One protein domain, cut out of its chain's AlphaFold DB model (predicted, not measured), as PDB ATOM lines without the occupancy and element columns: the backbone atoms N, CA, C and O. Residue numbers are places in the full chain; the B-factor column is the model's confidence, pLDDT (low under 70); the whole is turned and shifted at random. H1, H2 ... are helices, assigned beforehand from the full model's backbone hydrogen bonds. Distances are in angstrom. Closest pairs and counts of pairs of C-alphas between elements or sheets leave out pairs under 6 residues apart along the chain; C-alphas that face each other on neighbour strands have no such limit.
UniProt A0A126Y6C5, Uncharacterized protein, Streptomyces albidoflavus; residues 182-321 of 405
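AT A GLANCE: This is residues 182 to 321 of the 405 residues of an uncharacterized protein of Streptomyces albidoflavus (UniProt A0A126Y6C5). Three long helices, H1, H2 and H3, form an up-and-down bundle, each running against the one before it in the chain, and together they make a long rod. A short fourth helix, H4, crosses the first half of H2, and at one end of the rod residues 265 to 272 of the long loop between H2 and H3 stick out. The printed part has 140 residues with four named helices, in the order H1 H2 H3 H4, and no named strand; its class is all helix. The whole is loose, with a radius of gyration of the C-alphas of 19.6 A, and spans 67 by 32 by 19 A.

HOW THE PARTS SIT: H1, residues 182 to 213, touches H2, residues 221 to 257, and the two form a helical hairpin, running opposite ways at a shallow tilt of 20 degrees. Their closest C-alphas are those of Leu 201 and Gly 239, 4.9 A apart. H3, residues 276 to 304, touches H1 and runs the same way, at a tilt of 36 degrees that is only just steep; the closest C-alphas, those of Arg 198 and Gly 297, are 4.0 A apart. H2 and H3 form a second helical hairpin, running opposite ways at a shallow tilt of 33 degrees, only just short of steep. Here residues 240 to 255 of H2 touch residues 283 to 294 of H3 alone, with the C-alphas of Ala 251 and Lys 287 closest at 5.5 A. H2 is the hub, touching three helices; with residues 229 to 236 alone it touches H4, residues 310 to 319, about perpendicular at 80 degrees. The closest C-alphas there are those of Arg 233 and Ala 313, 6.0 A apart. H3 and H4 are close but not clearly touching, with C-alphas 302 and 310 closest at 6.3 A. H1 and H4 are only just apart, at 8.4 A. Every O i to N i+4 pair is within hydrogen-bond range in H1 and H4; in H2 it is 32 of 33 and in H3 22 of 25.

IN THESE COORDINATES: H1 begins at C-alpha 182, at (1.684, 55.687, 77.560), and is 45.5 A long from first to last C-alpha. H2, the longest helix with 37 residues, measures 54.3 A and ends at C-alpha 257, at (5.145, 63.274, 80.784). H3 measures 42.5 A. H4, with 10 residues, ends at C-alpha 319, at (-31.288, 68.033, 72.831).

THE WHOLE: The C-alphas of Ala 217 and Ala 270 are the two farthest apart, 68.4 A. The printed part has no cut. The link from H2 to H3, residues 258 to 275, is long; that from H1 to H2 is short and that from H3 to H4 is tight. The mean pLDDT of the printed part is 91.1, and residues 266 to 271 are under 70.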
ATOM      1  N   ILE A 182       2.771  54.701  77.566       86.81
ATOM      2  CA  ILE A 182       1.684  55.687  77.560       86.81
ATOM      3  C   ILE A 182       0.308  55.037  77.435       86.81
ATOM      4  O   ILE A 182      -0.633  55.498  78.062       86.81
ATOM      5  N   GLU A 183       0.187  53.956  76.663       84.62
ATOM      6  CA  GLU A 183      -1.079  53.238  76.485       84.62
ATOM      7  C   GLU A 183      -1.498  52.543  77.786       84.62
ATOM      8  O   GLU A 183      -2.611  52.764  78.254       84.62
ATOM      9  N   ALA A 184      -0.594  51.800  78.435       82.12
ATOM     10  CA  ALA A 184      -0.861  51.212  79.753       82.12
ATOM     11  C   ALA A 184      -1.162  52.273  80.818       82.12
ATOM     12  O   ALA A 184      -2.113  52.123  81.583       82.12
ATOM     13  N   ALA A 185      -0.382  53.354  80.861       89.31
ATOM     14  CA  ALA A 185      -0.618  54.449  81.793       89.31
ATOM     15  C   ALA A 185      -1.969  55.131  81.519       89.31
ATOM     16  O   ALA A 185      -2.693  55.456  82.455       89.31
ATOM     17  N   ALA A 186      -2.357  55.294  80.251       91.12
ATOM     18  CA  ALA A 186      -3.664  55.820  79.878       91.12
ATOM     19  C   ALA A 186      -4.806  54.869  80.263       91.12
ATOM     20  O   ALA A 186      -5.840  55.348  80.719       91.12
ATOM     21  N   GLU A 187      -4.638  53.550  80.115       87.12
ATOM     22  CA  GLU A 187      -5.610  52.545  80.573       87.12
ATOM     23  C   GLU A 187      -5.781  52.590  82.102       87.12
ATOM     24  O   GLU A 187      -6.911  52.653  82.594       87.12
ATOM     25  N   GLU A 188      -4.680  52.623  82.861       89.12
ATOM     26  CA  GLU A 188      -4.707  52.727  84.326       89.12
ATOM     27  C   GLU A 188      -5.378  54.030  84.785       89.12
ATOM     28  O   GLU A 188      -6.273  54.007  85.637       89.12
ATOM     29  N   LEU A 189      -5.011  55.161  84.174       94.38
ATOM     30  CA  LEU A 189      -5.629  56.451  84.467       94.38
ATOM     31  C   LEU A 189      -7.103  56.472  84.066       94.38
ATOM     32  O   LEU A 189      -7.916  56.956  84.840       94.38
ATOM     33  N   ALA A 190      -7.496  55.906  82.924       91.56
ATOM     34  CA  ALA A 190      -8.903  55.841  82.531       91.56
ATOM     35  C   ALA A 190      -9.747  55.022  83.525       91.56
ATOM     36  O   ALA A 190     -10.881  55.399  83.830       91.56
ATOM     37  N   LEU A 191      -9.202  53.934  84.082       88.62
ATOM     38  CA  LEU A 191      -9.862  53.173  85.149       88.62
ATOM     39  C   LEU A 191      -9.999  53.992  86.441       88.62
ATOM     40  O   LEU A 191     -11.069  53.985  87.060       88.62
ATOM     41  N   ALA A 192      -8.949  54.712  86.840       93.94
ATOM     42  CA  ALA A 192      -8.994  55.600  87.998       93.94
ATOM     43  C   ALA A 192     -10.008  56.742  87.794       93.94
ATOM     44  O   ALA A 192     -10.845  56.995  88.665       93.94
ATOM     45  N   GLU A 193     -10.009  57.361  86.615       96.62
ATOM     46  CA  GLU A 193     -10.905  58.457  86.247       96.62
ATOM     47  C   GLU A 193     -12.368  58.027  86.190       96.62
ATOM     48  O   GLU A 193     -13.241  58.764  86.647       96.62
ATOM     49  N   ARG A 194     -12.665  56.796  85.754       95.81
ATOM     50  CA  ARG A 194     -14.020  56.232  85.853       95.81
ATOM     51  C   ARG A 194     -14.514  56.218  87.299       95.81
ATOM     52  O   ARG A 194     -15.661  56.584  87.566       95.81
ATOM     53  N   ALA A 195     -13.663  55.809  88.242       94.88
ATOM     54  CA  ALA A 195     -14.018  55.777  89.657       94.88
ATOM     55  C   ALA A 195     -14.234  57.190  90.224       94.88
ATOM     56  O   ALA A 195     -15.200  57.401  90.964       94.88
ATOM     57  N   VAL A 196     -13.388  58.154  89.845       96.88
ATOM     58  CA  VAL A 196     -13.535  59.575  90.209       96.88
ATOM     59  C   VAL A 196     -14.841  60.147  89.647       96.88
ATOM     60  O   VAL A 196     -15.633  60.725  90.395       96.88
ATOM     61  N   ALA A 197     -15.117  59.924  88.360       97.00
ATOM     62  CA  ALA A 197     -16.330  60.375  87.689       97.00
ATOM     63  C   ALA A 197     -17.592  59.783  88.327       97.00
ATOM     64  O   ALA A 197     -18.536  60.523  88.609       97.00
ATOM     65  N   ARG A 198     -17.595  58.476  88.633       97.19
ATOM     66  CA  ARG A 198     -18.694  57.816  89.355       97.19
ATOM     67  C   ARG A 198     -18.972  58.510  90.686       97.19
ATOM     68  O   ARG A 198     -20.110  58.881  90.947       97.19
ATOM     69  N   VAL A 199     -17.945  58.733  91.510       97.75
ATOM     70  CA  VAL A 199     -18.106  59.387  92.822       97.75
ATOM     71  C   VAL A 199     -18.656  60.806  92.669       97.75
ATOM     72  O   VAL A 199     -19.590  61.176  93.387       97.75
ATOM     73  N   ALA A 200     -18.125  61.593  91.730       97.62
ATOM     74  CA  ALA A 200     -18.589  62.956  91.475       97.62
ATOM     75  C   ALA A 200     -20.064  62.988  91.037       97.62
ATOM     76  O   ALA A 200     -20.852  63.781  91.557       97.62
ATOM     77  N   LEU A 201     -20.455  62.097  90.123       97.88
ATOM     78  CA  LEU A 201     -21.806  62.039  89.567       97.88
ATOM     79  C   LEU A 201     -22.823  61.483  90.568       97.88
ATOM     80  O   LEU A 201     -23.885  62.083  90.728       97.88
ATOM     81  N   THR A 202     -22.494  60.415  91.299       97.81
ATOM     82  CA  THR A 202     -23.329  59.897  92.396       97.81
ATOM     83  C   THR A 202     -23.545  60.973  93.460       97.81
ATOM     84  O   THR A 202     -24.681  61.227  93.863       97.81
ATOM     85  N   THR A 203     -22.484  61.682  93.864       98.06
ATOM     86  CA  THR A 203     -22.592  62.783  94.837       98.06
ATOM     87  C   THR A 203     -23.528  63.874  94.326       98.06
ATOM     88  O   THR A 203     -24.450  64.271  95.034       98.06
ATOM     89  N   ALA A 204     -23.347  64.315  93.080       97.56
ATOM     90  CA  ALA A 204     -24.194  65.336  92.475       97.56
ATOM     91  C   ALA A 204     -25.674  64.913  92.443       97.56
ATOM     92  O   ALA A 204     -26.554  65.680  92.838       97.56
ATOM     93  N   VAL A 205     -25.956  63.678  92.028       97.19
ATOM     94  CA  VAL A 205     -27.313  63.126  91.966       97.19
ATOM     95  C   VAL A 205     -27.963  63.060  93.353       97.19
ATOM     96  O   VAL A 205     -29.101  63.504  93.513       97.19
ATOM     97  N   VAL A 206     -27.247  62.576  94.372       97.44
ATOM     98  CA  VAL A 206     -27.750  62.533  95.757       97.44
ATOM     99  C   VAL A 206     -28.028  63.943  96.282       97.44
ATOM    100  O   VAL A 206     -29.100  64.190  96.836       97.44
ATOM    101  N   THR A 207     -27.119  64.894  96.042       97.81
ATOM    102  CA  THR A 207     -27.324  66.301  96.407       97.81
ATOM    103  C   THR A 207     -28.551  66.893  95.712       97.81
ATOM    104  O   THR A 207     -29.316  67.614  96.348       97.81
ATOM    105  N   ALA A 208     -28.799  66.568  94.439       97.56
ATOM    106  CA  ALA A 208     -29.993  67.035  93.736       97.56
ATOM    107  C   ALA A 208     -31.288  66.545  94.391       97.56
ATOM    108  O   ALA A 208     -32.222  67.330  94.557       97.56
ATOM    109  N   VAL A 209     -31.340  65.266  94.773       96.94
ATOM    110  CA  VAL A 209     -32.496  64.680  95.468       96.94
ATOM    111  C   VAL A 209     -32.711  65.362  96.817       96.94
ATOM    112  O   VAL A 209     -33.838  65.737  97.143       96.94
ATOM    113  N   GLU A 210     -31.638  65.577  97.581       97.44
ATOM    114  CA  GLU A 210     -31.702  66.257  98.873       97.44
ATOM    115  C   GLU A 210     -32.220  67.694  98.727       97.44
ATOM    116  O   GLU A 210     -33.222  68.048  99.348       97.44
ATOM    117  N   VAL A 211     -31.611  68.496  97.849       96.50
ATOM    118  CA  VAL A 211     -32.009  69.891  97.596       96.50
ATOM    119  C   VAL A 211     -33.451  69.974  97.104       96.50
ATOM    120  O   VAL A 211     -34.222  70.823  97.553       96.50
ATOM    121  N   ALA A 212     -33.859  69.073  96.210       95.81
ATOM    122  CA  ALA A 212     -35.225  69.061  95.711       95.81
ATOM    123  C   ALA A 212     -36.244  68.690  96.803       95.81
ATOM    124  O   ALA A 212     -37.391  69.143  96.752       95.81
ATOM    125  N   SER A 213     -35.840  67.924  97.820       96.00
ATOM    126  CA  SER A 213     -36.706  67.542  98.943       96.00
ATOM    127  C   SER A 213     -37.005  68.689  99.915       96.00
ATOM    128  O   SER A 213     -38.053  68.661 100.574       96.00
ATOM    129  N   TRP A 214     -36.136  69.706  99.982       96.06
ATOM    130  CA  TRP A 214     -36.308  70.861 100.867       96.06
ATOM    131  C   TRP A 214     -37.653  71.529 100.595       96.06
ATOM    132  O   TRP A 214     -37.984  71.771  99.443       96.06
ATOM    133  N   ASP A 215     -38.458  71.775 101.629       92.75
ATOM    134  CA  ASP A 215     -39.803  72.377 101.546       92.75
ATOM    135  C   ASP A 215     -40.811  71.687 100.607       92.75
ATOM    136  O   ASP A 215     -41.853  72.256 100.273       92.75
ATOM    137  N   SER A 216     -40.566  70.436 100.207       92.44
ATOM    138  CA  SER A 216     -41.438  69.705  99.272       92.44
ATOM    139  C   SER A 216     -42.893  69.587  99.743       92.44
ATOM    140  O   SER A 216     -43.811  69.668  98.928       92.44
ATOM    141  N   ALA A 217     -43.130  69.499 101.057       92.94
ATOM    142  CA  ALA A 217     -44.470  69.449 101.648       92.94
ATOM    143  C   ALA A 217     -45.314  70.716 101.397       92.94
ATOM    144  O   ALA A 217     -46.536  70.671 101.513       92.94
ATOM    145  N   GLN A 218     -44.674  71.843 101.070       93.38
ATOM    146  CA  GLN A 218     -45.341  73.123 100.827       93.38
ATOM    147  C   GLN A 218     -45.553  73.404  99.331       93.38
ATOM    148  O   GLN A 218     -46.232  74.370  98.980       93.38
ATOM    149  N   ARG A 219     -44.992  72.580  98.432       93.19
ATOM    150  CA  ARG A 219     -45.059  72.816  96.985       93.19
ATOM    151  C   ARG A 219     -46.293  72.162  96.355       93.19
ATOM    152  O   ARG A 219     -46.571  70.992  96.614       93.19
ATOM    153  N   PRO A 220     -47.009  72.857  95.450       91.69
ATOM    154  CA  PRO A 220     -48.001  72.212  94.597       91.69
ATOM    155  C   PRO A 220     -47.352  71.099  93.762       91.69
ATOM    156  O   PRO A 220     -46.252  71.281  93.240       91.69
ATOM    157  N   GLY A 221     -48.036  69.964  93.575       80.69
ATOM    158  CA  GLY A 221     -47.430  68.747  93.006       80.69
ATOM    159  C   GLY A 221     -46.731  68.915  91.647       80.69
ATOM    160  O   GLY A 221     -45.687  68.308  91.427       80.69
ATOM    161  N   GLY A 222     -47.244  69.779  90.760       86.12
ATOM    162  CA  GLY A 222     -46.582  70.089  89.482       86.12
ATOM    163  C   GLY A 222     -45.214  70.759  89.656       86.12
ATOM    164  O   GLY A 222     -44.253  70.366  89.006       86.12
ATOM    165  N   HIS A 223     -45.093  71.673  90.623       92.88
ATOM    166  CA  HIS A 223     -43.847  72.399  90.885       92.88
ATOM    167  C   HIS A 223     -42.774  71.480  91.473       92.88
ATOM    168  O   HIS A 223     -41.595  71.659  91.195       92.88
ATOM    169  N   GLN A 224     -43.160  70.472  92.265       93.50
ATOM    170  CA  GLN A 224     -42.191  69.530  92.826       93.50
ATOM    171  C   GLN A 224     -41.497  68.709  91.733       93.50
ATOM    172  O   GLN A 224     -40.298  68.457  91.825       93.50
ATOM    173  N   LYS A 225     -42.228  68.317  90.682       91.94
ATOM    174  CA  LYS A 225     -41.646  67.593  89.548       91.94
ATOM    175  C   LYS A 225     -40.632  68.460  88.796       91.94
ATOM    176  O   LYS A 225     -39.538  67.981  88.505       91.94
ATOM    177  N   ASP A 226     -40.973  69.721  88.544       93.00
ATOM    178  CA  ASP A 226     -40.093  70.666  87.851       93.00
ATOM    179  C   ASP A 226     -38.839  70.977  88.679       93.00
ATOM    180  O   ASP A 226     -37.733  71.004  88.140       93.00
ATOM    181  N   VAL A 227     -38.986  71.128  90.002       95.06
ATOM    182  CA  VAL A 227     -37.860  71.309  90.934       95.06
ATOM    183  C   VAL A 227     -36.952  70.081  90.944       95.06
ATOM    184  O   VAL A 227     -35.745  70.241  90.792       95.06
ATOM    185  N   ASN A 228     -37.506  68.866  91.060       93.94
ATOM    186  CA  ASN A 228     -36.721  67.625  91.018       93.94
ATOM    187  C   ASN A 228     -35.882  67.542  89.740       93.94
ATOM    188  O   ASN A 228     -34.692  67.238  89.781       93.94
ATOM    189  N   LEU A 229     -36.510  67.821  88.599       94.12
ATOM    190  CA  LEU A 229     -35.878  67.686  87.297       94.12
ATOM    191  C   LEU A 229     -34.829  68.779  87.051       94.12
ATOM    192  O   LEU A 229     -33.740  68.481  86.567       94.12
ATOM    193  N   THR A 230     -35.118  70.019  87.448       95.25
ATOM    194  CA  THR A 230     -34.170  71.140  87.356       95.25
ATOM    195  C   THR A 230     -32.957  70.914  88.256       95.25
ATOM    196  O   THR A 230     -31.824  71.066  87.798       95.25
ATOM    197  N   ALA A 231     -33.174  70.493  89.507       96.62
ATOM    198  CA  ALA A 231     -32.097  70.179  90.444       96.62
ATOM    199  C   ALA A 231     -31.214  69.040  89.916       96.62
ATOM    200  O   ALA A 231     -29.991  69.165  89.917       96.62
ATOM    201  N   LEU A 232     -31.827  67.967  89.395       97.00
ATOM    202  CA  LEU A 232     -31.096  66.843  88.813       97.00
ATOM    203  C   LEU A 232     -30.238  67.280  87.624       97.00
ATOM    204  O   LEU A 232     -29.065  66.928  87.564       97.00
ATOM    205  N   ARG A 233     -30.783  68.074  86.694       95.56
ATOM    206  CA  ARG A 233     -30.022  68.562  85.533       95.56
ATOM    207  C   ARG A 233     -28.857  69.452  85.944       95.56
ATOM    208  O   ARG A 233     -27.746  69.235  85.475       95.56
ATOM    209  N   ALA A 234     -29.093  70.417  86.832       95.31
ATOM    210  CA  ALA A 234     -28.046  71.315  87.318       95.31
ATOM    211  C   ALA A 234     -26.908  70.539  88.001       95.31
ATOM    212  O   ALA A 234     -25.728  70.809  87.763       95.31
ATOM    213  N   ALA A 235     -27.258  69.535  88.807       96.38
ATOM    214  CA  ALA A 235     -26.277  68.689  89.460       96.38
ATOM    215  C   ALA A 235     -25.523  67.796  88.468       96.38
ATOM    216  O   ALA A 235     -24.299  67.746  88.531       96.38
ATOM    217  N   LEU A 236     -26.208  67.157  87.512       95.94
ATOM    218  CA  LEU A 236     -25.562  66.355  86.466       95.94
ATOM    219  C   LEU A 236     -24.588  67.193  85.635       95.94
ATOM    220  O   LEU A 236     -23.449  66.781  85.450       95.94
ATOM    221  N   VAL A 237     -24.989  68.392  85.206       94.69
ATOM    222  CA  VAL A 237     -24.102  69.337  84.506       94.69
ATOM    223  C   VAL A 237     -22.869  69.656  85.351       94.69
ATOM    224  O   VAL A 237     -21.751  69.647  84.841       94.69
ATOM    225  N   THR A 238     -23.052  69.911  86.645       95.00
ATOM    226  CA  THR A 238     -21.941  70.206  87.557       95.00
ATOM    227  C   THR A 238     -21.006  69.004  87.701       95.00
ATOM    228  O   THR A 238     -19.796  69.153  87.554       95.00
ATOM    229  N   GLY A 239     -21.554  67.808  87.929       96.31
ATOM    230  CA  GLY A 239     -20.783  66.573  88.060       96.31
ATOM    231  C   GLY A 239     -20.006  66.227  86.789       96.31
ATOM    232  O   GLY A 239     -18.817  65.933  86.875       96.31
ATOM    233  N   LEU A 240     -20.634  66.346  85.614       95.38
ATOM    234  CA  LEU A 240     -19.986  66.125  84.315       95.38
ATOM    235  C   LEU A 240     -18.857  67.130  84.067       95.38
ATOM    236  O   LEU A 240     -17.780  66.736  83.633       95.38
ATOM    237  N   ARG A 241     -19.051  68.412  84.403       93.81
ATOM    238  CA  ARG A 241     -18.002  69.438  84.266       93.81
ATOM    239  C   ARG A 241     -16.818  69.191  85.190       93.81
ATOM    240  O   ARG A 241     -15.683  69.358  84.758       93.81
ATOM    241  N   VAL A 242     -17.068  68.808  86.443       95.88
ATOM    242  CA  VAL A 242     -16.002  68.499  87.409       95.88
ATOM    243  C   VAL A 242     -15.219  67.267  86.960       95.88
ATOM    244  O   VAL A 242     -13.996  67.334  86.863       95.88
ATOM    245  N   ALA A 243     -15.913  66.176  86.625       96.81
ATOM    246  CA  ALA A 243     -15.282  64.947  86.152       96.81
ATOM    247  C   ALA A 243     -14.526  65.164  84.830       96.81
ATOM    248  O   ALA A 243     -13.368  64.783  84.710       96.81
ATOM    249  N   GLY A 244     -15.140  65.848  83.862       96.12
ATOM    250  CA  GLY A 244     -14.513  66.170  82.583       96.12
ATOM    251  C   GLY A 244     -13.294  67.087  82.716       96.12
ATOM    252  O   GLY A 244     -12.296  66.884  82.028       96.12
ATOM    253  N   ALA A 245     -13.331  68.076  83.615       95.50
ATOM    254  CA  ALA A 245     -12.176  68.934  83.873       95.50
ATOM    255  C   ALA A 245     -10.992  68.145  84.451       95.50
ATOM    256  O   ALA A 245      -9.860  68.377  84.027       95.50
ATOM    257  N   HIS A 246     -11.262  67.210  85.367       97.62
ATOM    258  CA  HIS A 246     -10.244  66.338  85.948       97.62
ATOM    259  C   HIS A 246      -9.658  65.380  84.898       97.62
ATOM    260  O   HIS A 246      -8.448  65.381  84.686       97.62
ATOM    261  N   ALA A 247     -10.509  64.690  84.132       96.69
ATOM    262  CA  ALA A 247     -10.093  63.797  83.049       96.69
ATOM    263  C   ALA A 247      -9.194  64.505  82.017       96.69
ATOM    264  O   ALA A 247      -8.157  63.982  81.606       96.69
ATOM    265  N   ARG A 248      -9.544  65.740  81.632       96.50
ATOM    266  CA  ARG A 248      -8.729  66.572  80.735       96.50
ATOM    267  C   ARG A 248      -7.363  66.913  81.322       96.50
ATOM    268  O   ARG A 248      -6.371  66.893  80.589       96.50
ATOM    269  N   GLN A 249      -7.316  67.276  82.603       97.19
ATOM    270  CA  GLN A 249      -6.067  67.596  83.289       97.19
ATOM    271  C   GLN A 249      -5.151  66.368  83.309       97.19
ATOM    272  O   GLN A 249      -4.029  66.450  82.817       97.19
ATOM    273  N   VAL A 250      -5.668  65.226  83.764       97.31
ATOM    274  CA  VAL A 250      -4.934  63.956  83.850       97.31
ATOM    275  C   VAL A 250      -4.405  63.514  82.481       97.31
ATOM    276  O   VAL A 250      -3.235  63.163  82.352       97.31
ATOM    277  N   ALA A 251      -5.223  63.604  81.426       96.75
ATOM    278  CA  ALA A 251      -4.775  63.289  80.070       96.75
ATOM    279  C   ALA A 251      -3.653  64.222  79.585       96.75
ATOM    280  O   ALA A 251      -2.712  63.775  78.930       96.75
ATOM    281  N   SER A 252      -3.735  65.518  79.902       96.12
ATOM    282  CA  SER A 252      -2.722  66.506  79.503       96.12
ATOM    283  C   SER A 252      -1.401  66.307  80.253       96.12
ATOM    284  O   SER A 252      -0.335  66.432  79.650       96.12
ATOM    285  N   GLU A 253      -1.469  65.972  81.542       96.44
ATOM    286  CA  GLU A 253      -0.309  65.637  82.373       96.44
ATOM    287  C   GLU A 253       0.402  64.393  81.832       96.44
ATOM    288  O   GLU A 253       1.599  64.463  81.553       96.44
ATOM    289  N   LEU A 254      -0.342  63.314  81.553       94.94
ATOM    290  CA  LEU A 254       0.212  62.091  80.965       94.94
ATOM    291  C   LEU A 254       0.875  62.365  79.608       94.94
ATOM    292  O   LEU A 254       2.000  61.947  79.348       94.94
ATOM    293  N   LEU A 255       0.199  63.092  78.721       94.38
ATOM    294  CA  LEU A 255       0.748  63.400  77.402       94.38
ATOM    295  C   LEU A 255       1.996  64.287  77.466       94.38
ATOM    296  O   LEU A 255       2.850  64.189  76.587       94.38
ATOM    297  N   THR A 256       2.112  65.143  78.482       93.75
ATOM    298  CA  THR A 256       3.311  65.958  78.713       93.75
ATOM    299  C   THR A 256       4.454  65.109  79.265       93.75
ATOM    300  O   THR A 256       5.584  65.243  78.804       93.75
ATOM    301  N   GLU A 257       4.166  64.208  80.209       92.88
ATOM    302  CA  GLU A 257       5.145  63.274  80.784       92.88
ATOM    303  C   GLU A 257       5.810  62.405  79.709       92.88
ATOM    304  O   GLU A 257       7.017  62.185  79.748       92.88
ATOM    305  N   TYR A 258       5.037  61.974  78.710       91.06
ATOM    306  CA  TYR A 258       5.512  61.158  77.589       91.06
ATOM    307  C   TYR A 258       5.959  61.974  76.363       91.06
ATOM    308  O   TYR A 258       6.056  61.430  75.262       91.06
ATOM    309  N   GLU A 259       6.190  63.282  76.520       91.50
ATOM    310  CA  GLU A 259       6.658  64.193  75.460       91.50
ATOM    311  C   GLU A 259       5.773  64.198  74.189       91.50
ATOM    312  O   GLU A 259       6.193  64.576  73.089       91.50
ATOM    313  N   VAL A 260       4.503  63.803  74.319       90.50
ATOM    314  CA  VAL A 260       3.508  63.893  73.242       90.50
ATOM    315  C   VAL A 260       2.991  65.323  73.127       90.50
ATOM    316  O   VAL A 260       2.787  65.795  72.008       90.50
ATOM    317  N   LEU A 261       2.866  66.034  74.248       92.19
ATOM    318  CA  LEU A 261       2.543  67.460  74.341       92.19
ATOM    319  C   LEU A 261       3.715  68.268  74.942       92.19
ATOM    320  O   LEU A 261       4.557  67.696  75.630       92.19
ATOM    321  N   PRO A 262       3.774  69.595  74.703       91.31
ATOM    322  CA  PRO A 262       2.869  70.380  73.862       91.31
ATOM    323  C   PRO A 262       3.156  70.194  72.366       91.31
ATOM    324  O   PRO A 262       4.265  69.830  71.958       91.31
ATOM    325  N   PHE A 263       2.156  70.478  71.532       86.75
ATOM    326  CA  PHE A 263       2.411  70.722  70.116       86.75
ATOM    327  C   PHE A 263       3.103  72.079  69.943       86.75
ATOM    328  O   PHE A 263       2.845  73.001  70.724       86.75
ATOM    329  N   PRO A 264       4.025  72.209  68.973       82.94
ATOM    330  CA  PRO A 264       4.598  73.507  68.655       82.94
ATOM    331  C   PRO A 264       3.476  74.448  68.215       82.94
ATOM    332  O   PRO A 264       2.616  74.041  67.442       82.94
ATOM    333  N   SER A 265       3.495  75.695  68.693       76.50
ATOM    334  CA  SER A 265       2.582  76.739  68.222       76.50
ATOM    335  C   SER A 265       2.597  76.747  66.695       76.50
ATOM    336  O   SER A 265       3.687  76.852  66.132       76.50
ATOM    337  N   ARG A 266       1.418  76.577  66.075       64.19
ATOM    338  CA  ARG A 266       1.173  76.458  64.626       64.19
ATOM    339  C   ARG A 266       2.306  77.112  63.811       64.19
ATOM    340  O   ARG A 266       2.338  78.342  63.718       64.19
ATOM    341  N   PRO A 267       3.291  76.347  63.299       51.62
ATOM    342  CA  PRO A 267       4.279  76.922  62.400       51.62
ATOM    343  C   PRO A 267       3.537  77.427  61.160       51.62
ATOM    344  O   PRO A 267       2.521  76.840  60.781       51.62
ATOM    345  N   ASP A 268       4.028  78.497  60.524       55.91
ATOM    346  CA  ASP A 268       3.563  78.874  59.186       55.91
ATOM    347  C   ASP A 268       3.445  77.590  58.347       55.91
ATOM    348  O   ASP A 268       4.372  76.772  58.360       55.91
ATOM    349  N   ALA A 269       2.314  77.393  57.658       54.28
ATOM    350  CA  ALA A 269       1.891  76.134  57.015       54.28
ATOM    351  C   ALA A 269       2.931  75.474  56.071       54.28
ATOM    352  O   ALA A 269       2.727  74.374  55.565       54.28
ATOM    353  N   ALA A 270       4.064  76.130  55.831       53.91
ATOM    354  CA  ALA A 270       5.183  75.672  55.032       53.91
ATOM    355  C   ALA A 270       6.043  74.558  55.670       53.91
ATOM    356  O   ALA A 270       6.850  73.963  54.948       53.91
ATOM    357  N   HIS A 271       5.943  74.262  56.976       59.50
ATOM    358  CA  HIS A 271       6.859  73.317  57.643       59.50
ATOM    359  C   HIS A 271       6.142  72.229  58.453       59.50
ATOM    360  O   HIS A 271       5.990  72.335  59.669       59.50
ATOM    361  N   ALA A 272       5.778  71.133  57.781       70.56
ATOM    362  CA  ALA A 272       5.345  69.907  58.446       70.56
ATOM    363  C   ALA A 272       6.456  69.389  59.375       70.56
ATOM    364  O   ALA A 272       7.568  69.091  58.928       70.56
ATOM    365  N   VAL A 273       6.166  69.281  60.673       78.38
ATOM    366  CA  VAL A 273       7.100  68.715  61.653       78.38
ATOM    367  C   VAL A 273       7.057  67.187  61.531       78.38
ATOM    368  O   VAL A 273       5.993  66.594  61.740       78.38
ATOM    369  N   PRO A 274       8.177  66.509  61.208       78.38
ATOM    370  CA  PRO A 274       8.193  65.055  61.090       78.38
ATOM    371  C   PRO A 274       7.656  64.373  62.355       78.38
ATOM    372  O   PRO A 274       8.085  64.677  63.467       78.38
ATOM    373  N   GLY A 275       6.717  63.439  62.185       82.69
ATOM    374  CA  GLY A 275       6.123  62.672  63.286       82.69
ATOM    375  C   GLY A 275       4.992  63.370  64.051       82.69
ATOM    376  O   GLY A 275       4.462  62.776  64.990       82.69
ATOM    377  N   MET A 276       4.593  64.585  63.658       85.94
ATOM    378  CA  MET A 276       3.481  65.315  64.279       85.94
ATOM    379  C   MET A 276       2.154  64.562  64.176       85.94
ATOM    380  O   MET A 276       1.509  64.365  65.199       85.94
ATOM    381  N   GLU A 277       1.816  64.039  62.998       82.38
ATOM    382  CA  GLU A 277       0.636  63.187  62.771       82.38
ATOM    383  C   GLU A 277       0.587  62.020  63.771       82.38
ATOM    384  O   GLU A 277      -0.396  61.798  64.476       82.38
ATOM    385  N   ARG A 278       1.714  61.321  63.940       82.00
ATOM    386  CA  ARG A 278       1.818  60.199  64.877       82.00
ATOM    387  C   ARG A 278       1.669  60.632  66.341       82.00
ATOM    388  O   ARG A 278       1.173  59.850  67.150       82.00
ATOM    389  N   ARG A 279       2.137  61.829  66.718       88.06
ATOM    390  CA  ARG A 279       1.925  62.390  68.066       88.06
ATOM    391  C   ARG A 279       0.468  62.805  68.262       88.06
ATOM    392  O   ARG A 279      -0.080  62.523  69.321       88.06
ATOM    393  N   ALA A 280      -0.160  63.398  67.250       89.56
ATOM    394  CA  ALA A 280      -1.564  63.787  67.268       89.56
ATOM    395  C   ALA A 280      -2.489  62.577  67.431       89.56
ATOM    396  O   ALA A 280      -3.324  62.576  68.331       89.56
ATOM    397  N   HIS A 281      -2.268  61.491  66.683       84.69
ATOM    398  CA  HIS A 281      -3.016  60.246  66.880       84.69
ATOM    399  C   HIS A 281      -2.863  59.679  68.294       84.69
ATOM    400  O   HIS A 281      -3.855  59.280  68.901       84.69
ATOM    401  N   THR A 282      -1.645  59.671  68.849       87.44
ATOM    402  CA  THR A 282      -1.429  59.245  70.240       87.44
ATOM    403  C   THR A 282      -2.165  60.161  71.223       87.44
ATOM    404  O   THR A 282      -2.837  59.662  72.124       87.44
ATOM    405  N   ALA A 283      -2.098  61.482  71.035       92.75
ATOM    406  CA  ALA A 283      -2.793  62.448  71.880       92.75
ATOM    407  C   ALA A 283      -4.311  62.253  71.853       92.75
ATOM    408  O   ALA A 283      -4.933  62.158  72.911       92.75
ATOM    409  N   VAL A 284      -4.894  62.113  70.660       91.94
ATOM    410  CA  VAL A 284      -6.322  61.836  70.480       91.94
ATOM    411  C   VAL A 284      -6.702  60.526  71.154       91.94
ATOM    412  O   VAL A 284      -7.659  60.514  71.920       91.94
ATOM    413  N   ALA A 285      -5.953  59.443  70.935       87.38
ATOM    414  CA  ALA A 285      -6.288  58.141  71.502       87.38
ATOM    415  C   ALA A 285      -6.276  58.159  73.043       87.38
ATOM    416  O   ALA A 285      -7.235  57.703  73.668       87.38
ATOM    417  N   VAL A 286      -5.255  58.768  73.658       92.31
ATOM    418  CA  VAL A 286      -5.157  58.933  75.121       92.31
ATOM    419  C   VAL A 286      -6.279  59.822  75.660       92.31
ATOM    420  O   VAL A 286      -6.981  59.436  76.596       92.31
ATOM    421  N   LYS A 287      -6.494  61.000  75.058       96.00
ATOM    422  CA  LYS A 287      -7.545  61.937  75.480       96.00
ATOM    423  C   LYS A 287      -8.935  61.323  75.347       96.00
ATOM    424  O   LYS A 287      -9.755  61.500  76.246       96.00
ATOM    425  N   VAL A 288      -9.204  60.607  74.256       93.19
ATOM    426  CA  VAL A 288     -10.473  59.908  74.018       93.19
ATOM    427  C   VAL A 288     -10.677  58.815  75.056       93.19
ATOM    428  O   VAL A 288     -11.733  58.800  75.684       93.19
ATOM    429  N   LEU A 289      -9.682  57.958  75.296       91.00
ATOM    430  CA  LEU A 289      -9.786  56.878  76.278       91.00
ATOM    431  C   LEU A 289     -10.095  57.420  77.681       91.00
ATOM    432  O   LEU A 289     -11.082  57.014  78.300       91.00
ATOM    433  N   ILE A 290      -9.306  58.389  78.152       94.94
ATOM    434  CA  ILE A 290      -9.476  58.980  79.483       94.94
ATOM    435  C   ILE A 290     -10.805  59.740  79.575       94.94
ATOM    436  O   ILE A 290     -11.541  59.560  80.539       94.94
ATOM    437  N   SER A 291     -11.188  60.529  78.567       96.19
ATOM    438  CA  SER A 291     -12.463  61.269  78.599       96.19
ATOM    439  C   SER A 291     -13.683  60.340  78.570       96.19
ATOM    440  O   SER A 291     -14.699  60.625  79.201       96.19
ATOM    441  N   SER A 292     -13.599  59.201  77.879       93.06
ATOM    442  CA  SER A 292     -14.693  58.215  77.809       93.06
ATOM    443  C   SER A 292     -15.012  57.594  79.171       93.06
ATOM    444  O   SER A 292     -16.150  57.195  79.426       93.06
ATOM    445  N   SER A 293     -14.044  57.595  80.092       93.75
ATOM    446  CA  SER A 293     -14.245  57.154  81.475       93.75
ATOM    447  C   SER A 293     -15.291  57.984  82.233       93.75
ATOM    448  O   SER A 293     -15.961  57.462  83.124       93.75
ATOM    449  N   VAL A 294     -15.520  59.244  81.836       96.69
ATOM    450  CA  VAL A 294     -16.538  60.108  82.451       96.69
ATOM    451  C   VAL A 294     -17.946  59.572  82.186       96.69
ATOM    452  O   VAL A 294     -18.770  59.495  83.097       96.69
ATOM    453  N   ILE A 295     -18.221  59.137  80.953       95.31
ATOM    454  CA  ILE A 295     -19.513  58.535  80.588       95.31
ATOM    455  C   ILE A 295     -19.660  57.138  81.186       95.31
ATOM    456  O   ILE A 295     -20.757  56.758  81.598       95.31
ATOM    457  N   ALA A 296     -18.559  56.399  81.307       90.06
ATOM    458  CA  ALA A 296     -18.536  55.149  82.056       90.06
ATOM    459  C   ALA A 296     -18.953  55.363  83.522       90.06
ATOM    460  O   ALA A 296     -19.829  54.666  84.029       90.06
ATOM    461  N   GLY A 297     -18.394  56.387  84.177       95.62
ATOM    462  CA  GLY A 297     -18.760  56.773  85.539       95.62
ATOM    463  C   GLY A 297     -20.219  57.223  85.660       95.62
ATOM    464  O   GLY A 297     -20.882  56.902  86.644       95.62
ATOM    465  N   LEU A 298     -20.763  57.898  84.640       96.31
ATOM    466  CA  LEU A 298     -22.191  58.232  84.559       96.31
ATOM    467  C   LEU A 298     -23.073  56.981  84.469       96.31
ATOM    468  O   LEU A 298     -24.127  56.921  85.109       96.31
ATOM    469  N   ALA A 299     -22.659  55.988  83.683       92.19
ATOM    470  CA  ALA A 299     -23.365  54.717  83.581       92.19
ATOM    471  C   ALA A 299     -23.362  53.966  84.923       92.19
ATOM    472  O   ALA A 299     -24.404  53.435  85.316       92.19
ATOM    473  N   ASP A 300     -22.244  53.991  85.655       93.69
ATOM    474  CA  ASP A 300     -22.147  53.412  86.998       93.69
ATOM    475  C   ASP A 300     -23.059  54.142  87.998       93.69
ATOM    476  O   ASP A 300     -23.847  53.503  88.694       93.69
ATOM    477  N   ALA A 301     -23.041  55.480  88.014       95.88
ATOM    478  CA  ALA A 301     -23.919  56.281  88.874       95.88
ATOM    479  C   ALA A 301     -25.409  56.018  88.580       95.88
ATOM    480  O   ALA A 301     -26.238  55.940  89.487       95.88
ATOM    481  N   ARG A 302     -25.768  55.814  87.306       96.25
ATOM    482  CA  ARG A 302     -27.121  55.393  86.912       96.25
ATOM    483  C   ARG A 302     -27.469  54.006  87.451       96.25
ATOM    484  O   ARG A 302     -28.608  53.799  87.865       96.25
ATOM    485  N   ALA A 303     -26.539  53.055  87.414       93.38
ATOM    486  CA  ALA A 303     -26.774  51.709  87.933       93.38
ATOM    487  C   ALA A 303     -27.021  51.711  89.453       93.38
ATOM    488  O   ALA A 303     -27.822  50.913  89.937       93.38
ATOM    489  N   GLU A 304     -26.390  52.633  90.187       97.00
ATOM    490  CA  GLU A 304     -26.611  52.846  91.625       97.00
ATOM    491  C   GLU A 304     -27.961  53.518  91.937       97.00
ATOM    492  O   GLU A 304     -28.531  53.285  93.004       97.00
ATOM    493  N   HIS A 305     -28.504  54.297  90.996       96.38
ATOM    494  CA  HIS A 305     -29.754  55.049  91.146       96.38
ATOM    495  C   HIS A 305     -30.754  54.782  90.002       96.38
ATOM    496  O   HIS A 305     -31.087  55.692  89.232       96.38
ATOM    497  N   PRO A 306     -31.253  53.538  89.854       96.38
ATOM    498  CA  PRO A 306     -32.085  53.136  88.716       96.38
ATOM    499  C   PRO A 306     -33.477  53.789  88.694       96.38
ATOM    500  O   PRO A 306     -34.148  53.774  87.662       96.38
ATOM    501  N   ASP A 307     -33.928  54.335  89.822       95.94
ATOM    502  CA  ASP A 307     -35.200  55.036  89.993       95.94
ATOM    503  C   ASP A 307     -35.162  56.493  89.504       95.94
ATOM    504  O   ASP A 307     -36.212  57.095  89.262       95.94
ATOM    505  N   LEU A 308     -33.966  57.056  89.313       95.19
ATOM    506  CA  LEU A 308     -33.794  58.433  88.869       95.19
ATOM    507  C   LEU A 308     -33.716  58.527  87.336       95.19
ATOM    508  O   LEU A 308     -33.073  57.704  86.678       95.19
ATOM    509  N   PRO A 309     -34.314  59.566  86.720       96.00
ATOM    510  CA  PRO A 309     -34.358  59.718  85.267       96.00
ATOM    511  C   PRO A 309     -33.041  60.277  84.692       96.00
ATOM    512  O   PRO A 309     -33.069  61.185  83.865       96.00
ATOM    513  N   ILE A 310     -31.881  59.748  85.106       95.50
ATOM    514  CA  ILE A 310     -30.550  60.272  84.748       95.50
ATOM    515  C   ILE A 310     -30.363  60.333  83.227       95.50
ATOM    516  O   ILE A 310     -30.051  61.394  82.697       95.50
ATOM    517  N   LEU A 311     -30.625  59.241  82.497       92.81
ATOM    518  CA  LEU A 311     -30.464  59.241  81.035       92.81
ATOM    519  C   LEU A 311     -31.426  60.190  80.323       92.81
ATOM    520  O   LEU A 311     -31.036  60.838  79.358       92.81
ATOM    521  N   ALA A 312     -32.674  60.270  80.787       93.62
ATOM    522  CA  ALA A 312     -33.647  61.185  80.200       93.62
ATOM    523  C   ALA A 312     -33.219  62.644  80.422       93.62
ATOM    524  O   ALA A 312     -33.309  63.450  79.504       93.62
ATOM    525  N   ALA A 313     -32.693  62.960  81.611       95.12
ATOM    526  CA  ALA A 313     -32.161  64.279  81.923       95.12
ATOM    527  C   ALA A 313     -30.934  64.624  81.065       95.12
ATOM    528  O   ALA A 313     -30.887  65.717  80.515       95.12
ATOM    529  N   VAL A 314     -29.978  63.700  80.904       93.69
ATOM    530  CA  VAL A 314     -28.788  63.903  80.054       93.69
ATOM    531  C   VAL A 314     -29.179  64.093  78.592       93.69
ATOM    532  O   VAL A 314     -28.707  65.034  77.962       93.69
ATOM    533  N   LYS A 315     -30.094  63.267  78.073       90.81
ATOM    534  CA  LYS A 315     -30.599  63.413  76.705       90.81
ATOM    535  C   LYS A 315     -31.263  64.773  76.492       90.81
ATOM    536  O   LYS A 315     -31.048  65.407  75.473       90.81
ATOM    537  N   GLU A 316     -32.062  65.237  77.448       92.06
ATOM    538  CA  GLU A 316     -32.710  66.540  77.320       92.06
ATOM    539  C   GLU A 316     -31.712  67.701  77.421       92.06
ATOM    540  O   GLU A 316     -31.876  68.703  76.729       92.06
ATOM    541  N   ILE A 317     -30.662  67.576  78.238       91.25
ATOM    542  CA  ILE A 317     -29.556  68.546  78.275       91.25
ATOM    543  C   ILE A 317     -28.871  68.638  76.900       91.25
ATOM    544  O   ILE A 317     -28.595  69.746  76.443       91.25
ATOM    545  N   ASP A 318     -28.638  67.501  76.244       88.44
ATOM    546  CA  ASP A 318     -28.074  67.427  74.889       88.44
ATOM    547  C   ASP A 318     -29.019  68.037  73.842       88.44
ATOM    548  O   ASP A 318     -28.662  69.006  73.172       88.44
ATOM    549  N   ASP A 319     -30.271  67.567  73.786       85.94
ATOM    550  CA  ASP A 319     -31.288  68.033  72.831       85.94
ATOM    551  C   ASP A 319     -31.564  69.543  72.949       85.94
ATOM    552  O   ASP A 319     -31.820  70.220  71.953       85.94
ATOM    553  N   SER A 320     -31.551  70.073  74.176       84.81
ATOM    554  CA  SER A 320     -31.804  71.492  74.450       84.81
ATOM    555  C   SER A 320     -30.610  72.391  74.151       84.81
ATOM    556  O   SER A 320     -30.759  73.613  74.119       84.81
ATOM    557  N   GLY A 321     -29.425  71.805  73.969       80.38
ATOM    558  CA  GLY A 321     -28.202  72.551  73.755       80.38
ATOM    559  C   GLY A 321     -27.771  73.405  74.945       80.38
ATOM    560  O   GLY A 321     -26.978  74.317  74.767       80.38
TER     561      GLY A 321